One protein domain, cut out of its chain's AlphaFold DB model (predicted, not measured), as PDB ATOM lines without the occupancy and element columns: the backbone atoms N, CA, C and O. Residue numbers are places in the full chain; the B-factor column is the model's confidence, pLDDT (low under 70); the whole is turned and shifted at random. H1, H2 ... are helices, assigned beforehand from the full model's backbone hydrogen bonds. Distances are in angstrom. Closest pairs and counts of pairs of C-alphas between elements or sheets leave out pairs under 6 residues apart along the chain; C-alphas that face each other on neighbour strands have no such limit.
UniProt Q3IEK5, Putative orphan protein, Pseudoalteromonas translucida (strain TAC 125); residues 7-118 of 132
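This is residues 7 to 118 of the 132 residues of the protein "Putative orphan protein" of Pseudoalteromonas translucida (strain TAC 125) (UniProt Q3IEK5). An elongated, two-lobed all-helix model: H1, H2 and the short H3 make one lobe, and H4, H5 and H6 make the other. H1 lies across one end of the long axis, while H4 runs roughly along that axis and the chain folds back from its far end to H5. The printed part has 112 residues, 67 of them in six named helices, H1 to H6 in chain order, and no named strand. It is only just compact, close to loose, with a radius of gyration of the C-alphas of 15.8 A and spans of 53 by 31 by 19 A.

H1, residues 7 to 19, touches H2, residues 27 to 37, at a steep tilt of 52 degrees, opposite ways; the closest C-alphas, of Ala 16 and Gln 31, are 5.9 A apart. H2 touches H3, residues 43 to 47, closest at the C-alphas of Asp 32 and Trp 43, 4.7 A. H4, residues 57 to 72, touches H6, residues 106 to 116, with residues 57 to 61 alone, at a shallow tilt of 27 degrees, the same way; the closest C-alphas, of Ile 57 and Met 107, are 7.0 A apart. H5, residues 84 to 94, touches H6 at a steep tilt of 56 degrees, opposite ways, closest at the C-alphas of Pro 84 and Ala 111, 4.9 A. The helix packing is mostly crossed, but only just, with 1 of 3 tilted pairs shallow. H2 and H6 are close but not clearly touching, the C-alphas of Arg 36 and Arg 106 being 6.6 A apart; H1 and H4 are apart. Every O i to N i+4 pair is within hydrogen-bond range in H1, H2, H3, H5 and H6, and 10 of 12 in H4.

H1 begins at C-alpha 7 (49.803, -15.600, -18.574) and is 18.6 A long. H2 and H5 are each 15.6 A. H4, 21.7 A, has a kink of 26 degrees near residue 66. H6, 15.0 A, ends at C-alpha 116 (17.679, -36.831, -27.630).

The C-alphas of Lys 21 and Arg 76, the two farthest apart, are 53.1 A apart. The printed part has no cut; the links H4 to H5 and H5 to H6 are long. The pLDDT is under 70 at residues 49 to 53, 69 to 82 and 118.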
ATOM      1  N   THR A   7      50.031 -16.882 -17.895       87.94
ATOM      2  CA  THR A   7      49.803 -15.600 -18.574       87.94
ATOM      3  C   THR A   7      48.412 -15.530 -19.197       87.94
ATOM      4  O   THR A   7      47.710 -14.539 -18.997       87.94
ATOM      5  N   LEU A   8      47.986 -16.588 -19.898       86.69
ATOM      6  CA  LEU A   8      46.646 -16.675 -20.476       86.69
ATOM      7  C   LEU A   8      45.571 -16.654 -19.382       86.69
ATOM      8  O   LEU A   8      44.655 -15.842 -19.455       86.69
ATOM      9  N   ILE A   9      45.738 -17.446 -18.319       87.25
ATOM     10  CA  ILE A   9      44.801 -17.473 -17.182       87.25
ATOM     11  C   ILE A   9      44.646 -16.074 -16.572       87.25
ATOM     12  O   ILE A   9      43.531 -15.606 -16.348       87.25
ATOM     13  N   ASN A  10      45.750 -15.363 -16.339       89.75
ATOM     14  CA  ASN A  10      45.706 -14.014 -15.776       89.75
ATOM     15  C   ASN A  10      45.025 -13.003 -16.709       89.75
ATOM     16  O   ASN A  10      44.327 -12.108 -16.229       89.75
ATOM     17  N   LYS A  11      45.206 -13.136 -18.029       93.25
ATOM     18  CA  LYS A  11      44.506 -12.308 -19.020       93.25
ATOM     19  C   LYS A  11      42.997 -12.555 -18.964       93.25
ATOM     20  O   LYS A  11      42.237 -11.597 -18.848       93.25
ATOM     21  N   LEU A  12      42.576 -13.818 -18.968       92.62
ATOM     22  CA  LEU A  12      41.161 -14.194 -18.943       92.62
ATOM     23  C   LEU A  12      40.487 -13.804 -17.613       92.62
ATOM     24  O   LEU A  12      39.384 -13.270 -17.628       92.62
ATOM     25  N   LYS A  13      41.184 -13.917 -16.469       92.38
ATOM     26  CA  LYS A  13      40.708 -13.386 -15.171       92.38
ATOM     27  C   LYS A  13      40.418 -11.886 -15.224       92.38
ATOM     28  O   LYS A  13      39.410 -11.429 -14.685       92.38
ATOM     29  N   LYS A  14      41.309 -11.106 -15.850       95.31
ATOM     30  CA  LYS A  14      41.126  -9.654 -16.010       95.31
ATOM     31  C   LYS A  14      39.931  -9.343 -16.907       95.31
ATOM     32  O   LYS A  14      39.144  -8.472 -16.549       95.31
ATOM     33  N   GLN A  15      39.789 -10.069 -18.014       94.31
ATOM     34  CA  GLN A  15      38.657  -9.932 -18.928       94.31
ATOM     35  C   GLN A  15      37.328 -10.227 -18.223       94.31
ATOM     36  O   GLN A  15      36.444  -9.374 -18.228       94.31
ATOM     37  N   ALA A  16      37.221 -11.364 -17.529       94.06
ATOM     38  CA  ALA A  16      36.012 -11.743 -16.800       94.06
ATOM     39  C   ALA A  16      35.602 -10.676 -15.769       94.06
ATOM     40  O   ALA A  16      34.445 -10.276 -15.702       94.06
ATOM     41  N   LYS A  17      36.574 -10.138 -15.017       95.31
ATOM     42  CA  LYS A  17      36.338  -9.072 -14.028       95.31
ATOM     43  C   LYS A  17      35.919  -7.738 -14.649       95.31
ATOM     44  O   LYS A  17      35.275  -6.933 -13.986       95.31
ATOM     45  N   GLN A  18      36.346  -7.441 -15.873       95.44
ATOM     46  CA  GLN A  18      35.888  -6.243 -16.579       95.44
ATOM     47  C   GLN A  18      34.452  -6.426 -17.066       95.44
ATOM     48  O   GLN A  18      33.627  -5.543 -16.853       95.44
ATOM     49  N   GLN A  19      34.147  -7.587 -17.640       94.38
ATOM     50  CA  GLN A  19      32.816  -7.923 -18.138       94.38
ATOM     51  C   GLN A  19      31.775  -7.999 -17.012       94.38
ATOM     52  O   GLN A  19      30.667  -7.501 -17.178       94.38
ATOM     53  N   SER A  20      32.149  -8.499 -15.830       94.06
ATOM     54  CA  SER A  20      31.249  -8.574 -14.669       94.06
ATOM     55  C   SER A  20      30.846  -7.211 -14.098       94.06
ATOM     56  O   SER A  20      29.993  -7.145 -13.226       94.06
ATOM     57  N   LYS A  21      31.490  -6.113 -14.517       93.44
ATOM     58  CA  LYS A  21      31.114  -4.751 -14.095       93.44
ATOM     59  C   LYS A  21      30.024  -4.133 -14.964       93.44
ATOM     60  O   LYS A  21      29.468  -3.112 -14.582       93.44
ATOM     61  N   ILE A  22      29.805  -4.693 -16.149       93.75
ATOM     62  CA  ILE A  22      28.908  -4.146 -17.175       93.75
ATOM     63  C   ILE A  22      27.825  -5.147 -17.595       93.75
ATOM     64  O   ILE A  22      27.018  -4.842 -18.461       93.75
ATOM     65  N   SER A  23      27.832  -6.349 -17.017       90.75
ATOM     66  CA  SER A  23      26.864  -7.414 -17.265       90.75
ATOM     67  C   SER A  23      26.074  -7.677 -15.988       90.75
ATOM     68  O   SER A  23      26.618  -7.550 -14.896       90.75
ATOM     69  N   GLU A  24      24.818  -8.096 -16.135       90.88
ATOM     70  CA  GLU A  24      23.990  -8.592 -15.025       90.88
ATOM     71  C   GLU A  24      24.455  -9.965 -14.511       90.88
ATOM     72  O   GLU A  24      24.068 -10.393 -13.427       90.88
ATOM     73  N   ARG A  25      25.326 -10.646 -15.266       87.31
ATOM     74  CA  ARG A  25      25.885 -11.947 -14.900       87.31
ATOM     75  C   ARG A  25      26.953 -11.818 -13.826       87.31
ATOM     76  O   ARG A  25      27.789 -10.909 -13.840       87.31
ATOM     77  N   THR A  26      26.981 -12.799 -12.936       88.94
ATOM     78  CA  THR A  26      28.009 -12.919 -11.907       88.94
ATOM     79  C   THR A  26      29.390 -13.175 -12.521       88.94
ATOM     80  O   THR A  26      29.537 -13.639 -13.655       88.94
ATOM     81  N   LEU A  27      30.444 -12.888 -11.751       90.62
ATOM     82  CA  LEU A  27      31.819 -13.174 -12.172       90.62
ATOM     83  C   LEU A  27      32.024 -14.663 -12.490       90.62
ATOM     84  O   LEU A  27      32.742 -14.971 -13.437       90.62
ATOM     85  N   THR A  28      31.401 -15.552 -11.713       86.12
ATOM     86  CA  THR A  28      31.477 -17.007 -11.887       86.12
ATOM     87  C   THR A  28      30.835 -17.430 -13.206       86.12
ATOM     88  O   THR A  28      31.524 -18.005 -14.039       86.12
ATOM     89  N   GLN A  29      29.602 -16.993 -13.488       86.25
ATOM     90  CA  GLN A  29      28.914 -17.291 -14.755       86.25
ATOM     91  C   GLN A  29      29.731 -16.867 -15.989       86.25
ATOM     92  O   GLN A  29      29.830 -17.606 -16.969       86.25
ATOM     93  N   ILE A  30      30.370 -15.691 -15.944       90.38
ATOM     94  CA  ILE A  30      31.236 -15.211 -17.036       90.38
ATOM     95  C   ILE A  30      32.507 -16.063 -17.154       90.38
ATOM     96  O   ILE A  30      32.977 -16.352 -18.252       90.38
ATOM     97  N   GLN A  31      33.103 -16.438 -16.026       89.62
ATOM     98  CA  GLN A  31      34.283 -17.292 -15.994       89.62
ATOM     99  C   GLN A  31      33.988 -18.684 -16.566       89.62
ATOM    100  O   GLN A  31      34.774 -19.189 -17.368       89.62
ATOM    101  N   ASP A  32      32.843 -19.268 -16.230       86.62
ATOM    102  CA  ASP A  32      32.433 -20.573 -16.740       86.62
ATOM    103  C   ASP A  32      32.101 -20.520 -18.231       86.62
ATOM    104  O   ASP A  32      32.528 -21.389 -18.986       86.62
ATOM    105  N   GLU A  33      31.464 -19.449 -18.711       86.25
ATOM    106  CA  GLU A  33      31.294 -19.217 -20.150       86.25
ATOM    107  C   GLU A  33      32.639 -19.127 -20.887       86.25
ATOM    108  O   GLU A  33      32.813 -19.735 -21.946       86.25
ATOM    109  N   ILE A  34      33.627 -18.427 -20.321       89.62
ATOM    110  CA  ILE A  34      34.977 -18.399 -20.893       89.62
ATOM    111  C   ILE A  34      35.567 -19.811 -20.928       89.62
ATOM    112  O   ILE A  34      36.114 -20.188 -21.955       89.62
ATOM    113  N   ALA A  35      35.468 -20.598 -19.859       87.38
ATOM    114  CA  ALA A  35      35.983 -21.968 -19.844       87.38
ATOM    115  C   ALA A  35      35.322 -22.863 -20.903       87.38
ATOM    116  O   ALA A  35      36.019 -23.572 -21.636       87.38
ATOM    117  N   ARG A  36      33.998 -22.760 -21.045       84.81
ATOM    118  CA  ARG A  36      33.211 -23.490 -22.046       84.81
ATOM    119  C   ARG A  36      33.619 -23.148 -23.475       84.81
ATOM    120  O   ARG A  36      33.734 -24.046 -24.307       84.81
ATOM    121  N   ASN A  37      33.954 -21.886 -23.751       86.50
ATOM    122  CA  ASN A  37      34.506 -21.471 -25.048       86.50
ATOM    123  C   ASN A  37      35.860 -22.124 -25.377       86.50
ATOM    124  O   ASN A  37      36.263 -22.158 -26.537       86.50
ATOM    125  N   TYR A  38      36.567 -22.645 -24.372       83.88
ATOM    126  CA  TYR A  38      37.812 -23.398 -24.538       83.88
ATOM    127  C   TYR A  38      37.601 -24.921 -24.468       83.88
ATOM    128  O   TYR A  38      38.583 -25.661 -24.511       83.88
ATOM    129  N   GLY A  39      36.353 -25.395 -24.377       84.06
ATOM    130  CA  GLY A  39      36.003 -26.817 -24.339       84.06
ATOM    131  C   GLY A  39      36.047 -27.463 -22.952       84.06
ATOM    132  O   GLY A  39      35.999 -28.686 -22.863       84.06
ATOM    133  N   TYR A  40      36.148 -26.675 -21.879       84.94
ATOM    134  CA  TYR A  40      36.221 -27.173 -20.500       84.94
ATOM    135  C   TYR A  40      34.863 -27.101 -19.801       84.94
ATOM    136  O   TYR A  40      34.055 -26.234 -20.132       84.94
ATOM    137  N   LEU A  41      34.647 -27.980 -18.814       82.19
ATOM    138  CA  LEU A  41      33.395 -28.025 -18.043       82.19
ATOM    139  C   LEU A  41      33.056 -26.682 -17.389       82.19
ATOM    140  O   LEU A  41      31.967 -26.149 -17.585       82.19
ATOM    141  N   ASN A  42      33.995 -26.124 -16.626       83.62
ATOM    142  CA  ASN A  42      33.819 -24.849 -15.945       83.62
ATOM    143  C   ASN A  42      35.173 -24.165 -15.718       83.62
ATOM    144  O   ASN A  42      36.244 -24.683 -16.048       83.62
ATOM    145  N   TRP A  43      35.146 -22.985 -15.115       86.69
ATOM    146  CA  TRP A  43      36.344 -22.225 -14.810       86.69
ATOM    147  C   TRP A  43      37.303 -22.974 -13.903       86.69
ATOM    148  O   TRP A  43      38.515 -22.894 -14.095       86.69
ATOM    149  N   ARG A  44      36.779 -23.722 -12.929       81.62
ATOM    150  CA  ARG A  44      37.590 -24.503 -11.999       81.62
ATOM    151  C   ARG A  44      38.361 -25.602 -12.721       81.62
ATOM    152  O   ARG A  44      39.553 -25.703 -12.458       81.62
ATOM    153  N   THR A  45      37.739 -26.363 -13.622       79.62
ATOM    154  CA  THR A  45      38.404 -27.401 -14.423       79.62
ATOM    155  C   THR A  45      39.331 -26.799 -15.472       79.62
ATOM    156  O   THR A  45      40.394 -27.346 -15.749       79.62
ATOM    157  N   PHE A  46      38.988 -25.627 -16.004       82.94
ATOM    158  CA  PHE A  46      39.839 -24.877 -16.923       82.94
ATOM    159  C   PHE A  46      41.134 -24.371 -16.268       82.94
ATOM    160  O   PHE A  46      42.192 -24.364 -16.897       82.94
ATOM    161  N   ILE A  47      41.076 -23.931 -15.004       78.06
ATOM    162  CA  ILE A  47      42.241 -23.381 -14.286       78.06
ATOM    163  C   ILE A  47      42.908 -24.376 -13.329       78.06
ATOM    164  O   ILE A  47      43.967 -24.045 -12.779       78.06
ATOM    165  N   SER A  48      42.305 -25.541 -13.066       72.62
ATOM    166  CA  SER A  48      42.839 -26.517 -12.120       72.62
ATOM    167  C   SER A  48      44.125 -27.123 -12.665       72.62
ATOM    168  O   SER A  48      44.187 -27.779 -13.703       72.62
ATOM    169  N   TYR A  49      45.194 -26.917 -11.903       46.22
ATOM    170  CA  TYR A  49      46.459 -27.602 -12.082       46.22
ATOM    171  C   TYR A  49      46.745 -28.405 -10.805       46.22
ATOM    172  O   TYR A  49      46.889 -27.826  -9.731       46.22
ATOM    173  N   GLN A  50      46.848 -29.726 -10.994       42.94
ATOM    174  CA  GLN A  50      47.113 -30.833 -10.056       42.94
ATOM    175  C   GLN A  50      45.933 -31.406  -9.249       42.94
ATOM    176  O   GLN A  50      45.324 -30.745  -8.418       42.94
ATOM    177  N   GLY A  51      45.686 -32.705  -9.469       49.22
ATOM    178  CA  GLY A  51      44.930 -33.584  -8.571       49.22
ATOM    179  C   GLY A  51      43.658 -34.204  -9.152       49.22
ATOM    180  O   GLY A  51      43.370 -35.349  -8.830       49.22
ATOM    181  N   ARG A  52      42.918 -33.498 -10.019       53.56
ATOM    182  CA  ARG A  52      41.659 -34.006 -10.617       53.56
ATOM    183  C   ARG A  52      41.524 -33.798 -12.132       53.56
ATOM    184  O   ARG A  52      40.468 -34.044 -12.689       53.56
ATOM    185  N   GLY A  53      42.612 -33.397 -12.792       57.50
ATOM    186  CA  GLY A  53      42.621 -33.125 -14.230       57.50
ATOM    187  C   GLY A  53      41.834 -31.868 -14.605       57.50
ATOM    188  O   GLY A  53      41.037 -31.345 -13.826       57.50
ATOM    189  N   ALA A  54      42.130 -31.349 -15.788       70.75
ATOM    190  CA  ALA A  54      41.213 -30.457 -16.467       70.75
ATOM    191  C   ALA A  54      40.245 -31.368 -17.217       70.75
ATOM    192  O   ALA A  54      40.718 -32.244 -17.933       70.75
ATOM    193  N   VAL A  55      38.945 -31.205 -16.987       77.94
ATOM    194  CA  VAL A  55      37.921 -32.015 -17.646       77.94
ATOM    195  C   VAL A  55      37.290 -31.180 -18.746       77.94
ATOM    196  O   VAL A  55      36.830 -30.051 -18.516       77.94
ATOM    197  N   THR A  56      37.332 -31.734 -19.943       85.44
ATOM    198  CA  THR A  56      36.684 -31.235 -21.143       85.44
ATOM    199  C   THR A  56      35.274 -31.792 -21.259       85.44
ATOM    200  O   THR A  56      34.945 -32.818 -20.671       85.44
ATOM    201  N   ILE A  57      34.434 -31.116 -22.037       86.94
ATOM    202  CA  ILE A  57      33.072 -31.592 -22.318       86.94
ATOM    203  C   ILE A  57      33.116 -32.977 -22.988       86.94
ATOM    204  O   ILE A  57      32.352 -33.855 -22.613       86.94
ATOM    205  N   ALA A  58      34.077 -33.201 -23.894       87.31
ATOM    206  CA  ALA A  58      34.285 -34.500 -24.540       87.31
ATOM    207  C   ALA A  58      34.669 -35.604 -23.541       87.31
ATOM    208  O   ALA A  58      34.166 -36.712 -23.629       87.31
ATOM    209  N   GLU A  59      35.515 -35.307 -22.549       87.25
ATOM    210  CA  GLU A  59      35.856 -36.290 -21.510       87.25
ATOM    211  C   GLU A  59      34.652 -36.638 -20.619       87.25
ATOM    212  O   GLU A  59      34.543 -37.776 -20.164       87.25
ATOM    213  N   ALA A  60      33.748 -35.683 -20.374       86.25
ATOM    214  CA  ALA A  60      32.498 -35.962 -19.673       86.25
ATOM    215  C   ALA A  60      31.554 -36.831 -20.515       86.25
ATOM    216  O   ALA A  60      31.004 -37.801 -19.994       86.25
ATOM    217  N   GLU A  61      31.425 -36.537 -21.809       88.62
ATOM    218  CA  GLU A  61      30.664 -37.350 -22.761       88.62
ATOM    219  C   GLU A  61      31.202 -38.788 -22.849       88.62
ATOM    220  O   GLU A  61      30.449 -39.740 -22.643       88.62
ATOM    221  N   ASP A  62      32.510 -38.956 -23.071       88.12
ATOM    222  CA  ASP A  62      33.170 -40.264 -23.166       88.12
ATOM    223  C   ASP A  62      32.974 -41.091 -21.888       88.12
ATOM    224  O   ASP A  62      32.719 -42.302 -21.941       88.12
ATOM    225  N   TRP A  63      33.082 -40.445 -20.721       87.06
ATOM    226  CA  TRP A  63      32.817 -41.085 -19.437       87.06
ATOM    227  C   TRP A  63      31.360 -41.542 -19.333       87.06
ATOM    228  O   TRP A  63      31.120 -42.696 -18.970       87.06
ATOM    229  N   PHE A  64      30.398 -40.679 -19.667       83.69
ATOM    230  CA  PHE A  64      28.977 -41.015 -19.588       83.69
ATOM    231  C   PHE A  64      28.650 -42.212 -20.483       83.69
ATOM    232  O   PHE A  64      28.144 -43.230 -20.006       83.69
ATOM    233  N   ARG A  65      29.055 -42.160 -21.754       80.62
ATOM    234  CA  ARG A  65      28.866 -43.264 -22.704       80.62
ATOM    235  C   ARG A  65      29.487 -44.563 -22.190       80.62
ATOM    236  O   ARG A  65      28.817 -45.586 -22.107       80.62
ATOM    237  N   SER A  66      30.727 -44.524 -21.709       81.38
ATOM    238  CA  SER A  66      31.410 -45.729 -21.212       81.38
ATOM    239  C   SER A  66      30.708 -46.406 -20.023       81.38
ATOM    240  O   SER A  66      30.801 -47.625 -19.877       81.38
ATOM    241  N   ASN A  67      30.022 -45.642 -19.166       78.81
ATOM    242  CA  ASN A  67      29.373 -46.174 -17.962       78.81
ATOM    243  C   ASN A  67      27.916 -46.583 -18.200       78.81
ATOM    244  O   ASN A  67      27.446 -47.534 -17.576       78.81
ATOM    245  N   PHE A  68      27.217 -45.904 -19.109       72.56
ATOM    246  CA  PHE A  68      25.784 -46.093 -19.298       72.56
ATOM    247  C   PHE A  68      25.443 -46.796 -20.629       72.56
ATOM    248  O   PHE A  68      24.510 -47.596 -20.655       72.56
ATOM    249  N   GLU A  69      26.227 -46.634 -21.701       65.25
ATOM    250  CA  GLU A  69      25.994 -47.295 -23.005       65.25
ATOM    251  C   GLU A  69      26.317 -48.801 -22.949       65.25
ATOM    252  O   GLU A  69      25.581 -49.645 -23.468       65.25
ATOM    253  N   ALA A  70      27.388 -49.180 -22.242       52.78
ATOM    254  CA  ALA A  70      27.717 -50.586 -22.000       52.78
ATOM    255  C   ALA A  70      26.673 -51.275 -21.098       52.78
ATOM    256  O   ALA A  70      26.375 -52.456 -21.281       52.78
ATOM    257  N   ALA A  71      26.088 -50.537 -20.148       48.97
ATOM    258  CA  ALA A  71      25.056 -51.041 -19.250       48.97
ATOM    259  C   ALA A  71      23.709 -51.218 -19.975       48.97
ATOM    260  O   ALA A  71      23.073 -52.261 -19.807       48.97
ATOM    261  N   ALA A  72      23.294 -50.256 -20.809       50.94
ATOM    262  CA  ALA A  72      22.069 -50.315 -21.618       50.94
ATOM    263  C   ALA A  72      21.995 -51.571 -22.506       50.94
ATOM    264  O   ALA A  72      20.943 -52.191 -22.632       50.94
ATOM    265  N   ASN A  73      23.137 -52.009 -23.042       50.69
ATOM    266  CA  ASN A  73      23.228 -53.188 -23.905       50.69
ATOM    267  C   ASN A  73      23.154 -54.545 -23.165       50.69
ATOM    268  O   ASN A  73      22.973 -55.579 -23.809       50.69
ATOM    269  N   LEU A  74      23.311 -54.583 -21.833       47.31
ATOM    270  CA  LEU A  74      23.499 -55.830 -21.066       47.31
ATOM    271  C   LEU A  74      22.319 -56.227 -20.158       47.31
ATOM    272  O   LEU A  74      22.266 -57.371 -19.705       47.31
ATOM    273  N   SER A  75      21.370 -55.332 -19.876       42.50
ATOM    274  CA  SER A  75      20.342 -55.541 -18.844       42.50
ATOM    275  C   SER A  75      18.972 -55.025 -19.291       42.50
ATOM    276  O   SER A  75      18.806 -53.842 -19.560       42.50
ATOM    277  N   ARG A  76      17.952 -55.899 -19.277       42.78
ATOM    278  CA  ARG A  76      16.522 -55.560 -19.482       42.78
ATOM    279  C   ARG A  76      15.917 -54.668 -18.378       42.78
ATOM    280  O   ARG A  76      14.711 -54.455 -18.379       42.78
ATOM    281  N   ALA A  77      16.708 -54.223 -17.402       45.50
ATOM    282  CA  ALA A  77      16.221 -53.601 -16.172       45.50
ATOM    283  C   ALA A  77      16.795 -52.198 -15.908       45.50
ATOM    284  O   ALA A  77      16.737 -51.733 -14.773       45.50
ATOM    285  N   ASN A  78      17.392 -51.538 -16.901       48.44
ATOM    286  CA  ASN A  78      18.181 -50.344 -16.621       48.44
ATOM    287  C   ASN A  78      17.389 -49.041 -16.571       48.44
ATOM    288  O   ASN A  78      16.382 -48.861 -17.244       48.44
ATOM    289  N   ILE A  79      17.916 -48.173 -15.709       49.94
ATOM    290  CA  ILE A  79      17.498 -46.817 -15.378       49.94
ATOM    291  C   ILE A  79      17.403 -46.024 -16.681       49.94
ATOM    292  O   ILE A  79      18.419 -45.714 -17.302       49.94
ATOM    293  N   PHE A  80      16.171 -45.775 -17.106       55.25
ATOM    294  CA  PHE A  80      15.857 -44.856 -18.186       55.25
ATOM    295  C   PHE A  80      16.114 -43.456 -17.649       55.25
ATOM    296  O   PHE A  80      15.395 -43.002 -16.765       55.25
ATOM    297  N   VAL A  81      17.185 -42.829 -18.123       58.78
ATOM    298  CA  VAL A  81      17.429 -41.412 -17.875       58.78
ATOM    299  C   VAL A  81      16.939 -40.692 -19.122       58.78
ATOM    300  O   VAL A  81      17.670 -40.565 -20.100       58.78
ATOM    301  N   GLU A  82      15.650 -40.356 -19.133       64.12
ATOM    302  CA  GLU A  82      14.991 -39.730 -20.289       64.12
ATOM    303  C   GLU A  82      15.083 -38.207 -20.227       64.12
ATOM    304  O   GLU A  82      14.992 -37.531 -21.253       64.12
ATOM    305  N   GLU A  83      15.286 -37.648 -19.031       79.75
ATOM    306  CA  GLU A  83      15.270 -36.208 -18.854       79.75
ATOM    307  C   GLU A  83      16.691 -35.624 -18.859       79.75
ATOM    308  O   GLU A  83      17.553 -36.052 -18.085       79.75
ATOM    309  N   PRO A  84      16.947 -34.567 -19.656       84.06
ATOM    310  CA  PRO A  84      18.224 -33.856 -19.636       84.06
ATOM    311  C   PRO A  84      18.655 -33.397 -18.234       84.06
ATOM    312  O   PRO A  84      19.848 -33.334 -17.950       84.06
ATOM    313  N   HIS A  85      17.702 -33.090 -17.346       85.06
ATOM    314  CA  HIS A  85      17.992 -32.710 -15.960       85.06
ATOM    315  C   HIS A  85      18.596 -33.870 -15.165       85.06
ATOM    316  O   HIS A  85      19.570 -33.670 -14.449       85.06
ATOM    317  N   GLU A  86      18.094 -35.089 -15.345       84.88
ATOM    318  CA  GLU A  86      18.630 -36.270 -14.667       84.88
ATOM    319  C   GLU A  86      20.039 -36.618 -15.182       84.88
ATOM    320  O   GLU A  86      20.932 -36.938 -14.398       84.88
ATOM    321  N   ILE A  87      20.282 -36.489 -16.495       85.00
ATOM    322  CA  ILE A  87      21.630 -36.646 -17.074       85.00
ATOM    323  C   ILE A  87      22.583 -35.581 -16.508       85.00
ATOM    324  O   ILE A  87      23.737 -35.873 -16.180       85.00
ATOM    325  N   PHE A  88      22.109 -34.343 -16.372       86.25
ATOM    326  CA  PHE A  88      22.883 -33.252 -15.792       86.25
ATOM    327  C   PHE A  88      23.219 -33.492 -14.314       86.25
ATOM    328  O   PHE A  88      24.371 -33.289 -13.921       86.25
ATOM    329  N   ASP A  89      22.270 -33.989 -13.521       85.81
ATOM    330  CA  ASP A  89      22.484 -34.353 -12.118       85.81
ATOM    331  C   ASP A  89      23.549 -35.454 -11.987       85.81
ATOM    332  O   ASP A  89      24.471 -35.333 -11.177       85.81
ATOM    333  N   ILE A  90      23.517 -36.475 -12.855       85.00
ATOM    334  CA  ILE A  90      24.558 -37.521 -12.919       85.00
ATOM    335  C   ILE A  90      25.931 -36.910 -13.211       85.00
ATOM    336  O   ILE A  90      26.934 -37.270 -12.579       85.00
ATOM    337  N   PHE A  91      26.007 -35.967 -14.155       84.12
ATOM    338  CA  PHE A  91      27.253 -35.252 -14.394       84.12
ATOM    339  C   PHE A  91      27.698 -34.478 -13.153       84.12
ATOM    340  O   PHE A  91      28.896 -34.457 -12.886       84.12
ATOM    341  N   GLN A  92      26.788 -33.851 -12.407       80.44
ATOM    342  CA  GLN A  92      27.110 -33.045 -11.225       80.44
ATOM    343  C   GLN A  92      27.633 -33.895 -10.062       80.44
ATOM    344  O   GLN A  92      28.535 -33.470  -9.334       80.44
ATOM    345  N   GLU A  93      27.114 -35.114  -9.909       81.19
ATOM    346  CA  GLU A  93      27.611 -36.092  -8.939       81.19
ATOM    347  C   GLU A  93      29.051 -36.527  -9.245       81.19
ATOM    348  O   GLU A  93      29.854 -36.741  -8.328       81.19
ATOM    349  N   HIS A  94      29.396 -36.655 -10.530       80.94
ATOM    350  CA  HIS A  94      30.696 -37.177 -10.949       80.94
ATOM    351  C   HIS A  94      31.754 -36.090 -11.180       80.94
ATOM    352  O   HIS A  94      32.921 -36.226 -10.796       80.94
ATOM    353  N   PHE A  95      31.347 -34.986 -11.792       79.12
ATOM    354  CA  PHE A  95      32.174 -33.843 -12.121       79.12
ATOM    355  C   PHE A  95      31.707 -32.644 -11.293       79.12
ATOM    356  O   PHE A  95      30.655 -32.071 -11.540       79.12
ATOM    357  N   ASP A  96      32.520 -32.221 -10.321       71.50
ATOM    358  CA  ASP A  96      32.271 -30.998  -9.538       71.50
ATOM    359  C   ASP A  96      32.413 -29.758 -10.438       71.50
ATOM    360  O   ASP A  96      33.487 -29.142 -10.521       71.50
ATOM    361  N   PHE A  97      31.337 -29.421 -11.152       73.38
ATOM    362  CA  PHE A  97      31.270 -28.234 -11.992       73.38
ATOM    363  C   PHE A  97      30.545 -27.045 -11.335       73.38
ATOM    364  O   PHE A  97      30.577 -25.959 -11.907       73.38
ATOM    365  N   ALA A  98      29.997 -27.203 -10.122       70.06
ATOM    366  CA  ALA A  98      29.443 -26.126  -9.285       70.06
ATOM    367  C   ALA A  98      28.473 -25.163 -10.009       70.06
ATOM    368  O   ALA A  98      28.531 -23.950  -9.795       70.06
ATOM    369  N   LEU A  99      27.614 -25.705 -10.876       71.81
ATOM    370  CA  LEU A  99      26.596 -24.967 -11.621       71.81
ATOM    371  C   LEU A  99      25.256 -25.672 -11.468       71.81
ATOM    372  O   LEU A  99      25.217 -26.899 -11.454       71.81
ATOM    373  N   ASP A 100      24.192 -24.882 -11.403       78.44
ATOM    374  CA  ASP A 100      22.832 -25.385 -11.551       78.44
ATOM    375  C   ASP A 100      22.540 -25.645 -13.036       78.44
ATOM    376  O   ASP A 100      23.241 -25.124 -13.915       78.44
ATOM    377  N   TYR A 101      21.492 -26.423 -13.320       79.25
ATOM    378  CA  TYR A 101      21.080 -26.747 -14.688       79.25
ATOM    379  C   TYR A 101      20.945 -25.484 -15.549       79.25
ATOM    380  O   TYR A 101      21.625 -25.357 -16.562       79.25
ATOM    381  N   ASP A 102      20.203 -24.472 -15.096       80.00
ATOM    382  CA  ASP A 102      19.978 -23.230 -15.856       80.00
ATOM    383  C   ASP A 102      21.269 -22.459 -16.212       80.00
ATOM    384  O   ASP A 102      21.310 -21.706 -17.189       80.00
ATOM    385  N   ASP A 103      22.352 -22.678 -15.460       74.12
ATOM    386  CA  ASP A 103      23.664 -22.055 -15.661       74.12
ATOM    387  C   ASP A 103      24.695 -22.996 -16.326       74.12
ATOM    388  O   ASP A 103      25.826 -22.587 -16.648       74.12
ATOM    389  N   GLY A 104      24.321 -24.257 -16.563       73.00
ATOM    390  CA  GLY A 104      25.197 -25.335 -17.017       73.00
ATOM    391  C   GLY A 104      25.710 -25.177 -18.453       73.00
ATOM    392  O   GLY A 104      26.770 -25.708 -18.804       73.00
ATOM    393  N   GLY A 105      25.036 -24.370 -19.280       82.31
ATOM    394  CA  GLY A 105      25.468 -24.010 -20.636       82.31
ATOM    395  C   GLY A 105      25.758 -25.240 -21.502       82.31
ATOM    396  O   GLY A 105      24.896 -26.079 -21.708       82.31
ATOM    397  N   ARG A 106      27.004 -25.390 -21.969       81.69
ATOM    398  CA  ARG A 106      27.442 -26.540 -22.785       81.69
ATOM    399  C   ARG A 106      27.201 -27.912 -22.142       81.69
ATOM    400  O   ARG A 106      27.085 -28.887 -22.871       81.69
ATOM    401  N   MET A 107      27.158 -27.998 -20.811       83.69
ATOM    402  CA  MET A 107      26.837 -29.259 -20.134       83.69
ATOM    403  C   MET A 107      25.354 -29.600 -20.208       83.69
ATOM    404  O   MET A 107      25.018 -30.771 -20.333       83.69
ATOM    405  N   VAL A 108      24.485 -28.590 -20.213       86.50
ATOM    406  CA  VAL A 108      23.065 -28.777 -20.524       86.50
ATOM    407  C   VAL A 108      22.891 -29.167 -21.980       86.50
ATOM    408  O   VAL A 108      22.167 -30.108 -22.256       86.50
ATOM    409  N   GLU A 109      23.587 -28.500 -22.910       86.88
ATOM    410  CA  GLU A 109      23.565 -28.897 -24.329       86.88
ATOM    411  C   GLU A 109      23.969 -30.368 -24.495       86.88
ATOM    412  O   GLU A 109      23.305 -31.106 -25.212       86.88
ATOM    413  N   LEU A 110      25.025 -30.811 -23.801       87.50
ATOM    414  CA  LEU A 110      25.439 -32.212 -23.807       87.50
ATOM    415  C   LEU A 110      24.355 -33.127 -23.220       87.50
ATOM    416  O   LEU A 110      24.044 -34.146 -23.824       87.50
ATOM    417  N   ALA A 111      23.774 -32.770 -22.075       86.56
ATOM    418  CA  ALA A 111      22.715 -33.556 -21.449       86.56
ATOM    419  C   ALA A 111      21.460 -33.664 -22.334       86.56
ATOM    420  O   ALA A 111      20.892 -34.743 -22.453       86.56
ATOM    421  N   ILE A 112      21.071 -32.576 -23.010       85.81
ATOM    422  CA  ILE A 112      19.979 -32.563 -23.991       85.81
ATOM    423  C   ILE A 112      20.307 -33.492 -25.156       85.81
ATOM    424  O   ILE A 112      19.516 -34.377 -25.454       85.81
ATOM    425  N   ASN A 113      21.488 -33.353 -25.767       86.38
ATOM    426  CA  ASN A 113      21.883 -34.204 -26.890       86.38
ATOM    427  C   ASN A 113      21.899 -35.690 -26.498       86.38
ATOM    428  O   ASN A 113      21.412 -36.527 -27.248       86.38
ATOM    429  N   LEU A 114      22.419 -36.027 -25.313       83.19
ATOM    430  CA  LEU A 114      22.460 -37.406 -24.815       83.19
ATOM    431  C   LEU A 114      21.066 -37.985 -24.532       83.19
ATOM    432  O   LEU A 114      20.880 -39.191 -24.701       83.19
ATOM    433  N   ALA A 115      20.109 -37.148 -24.121       79.69
ATOM    434  CA  ALA A 115      18.709 -37.539 -23.963       79.69
ATOM    435  C   ALA A 115      18.004 -37.710 -25.323       79.69
ATOM    436  O   ALA A 115      17.231 -38.646 -25.507       79.69
ATOM    437  N   GLU A 116      18.289 -36.831 -26.291       77.38
ATOM    438  CA  GLU A 116      17.679 -36.831 -27.630       77.38
ATOM    439  C   GLU A 116      18.246 -37.908 -28.576       77.38
ATOM    440  O   GLU A 116      17.606 -38.244 -29.569       77.38
ATOM    441  N   GLU A 117      19.424 -38.474 -28.294       71.94
ATOM    442  CA  GLU A 117      20.145 -39.403 -29.184       71.94
ATOM    443  C   GLU A 117      19.501 -40.801 -29.379       71.94
ATOM    444  O   GLU A 117      20.104 -41.662 -30.018       71.94
ATOM    445  N   ASP A 118      18.270 -41.039 -28.907       52.06
ATOM    446  CA  ASP A 118      17.394 -42.185 -29.253       52.06
ATOM    447  C   ASP A 118      17.960 -43.612 -28.989       52.06
ATOM    448  O   ASP A 118      17.287 -44.615 -29.222       52.06
TER     449      ASP A 118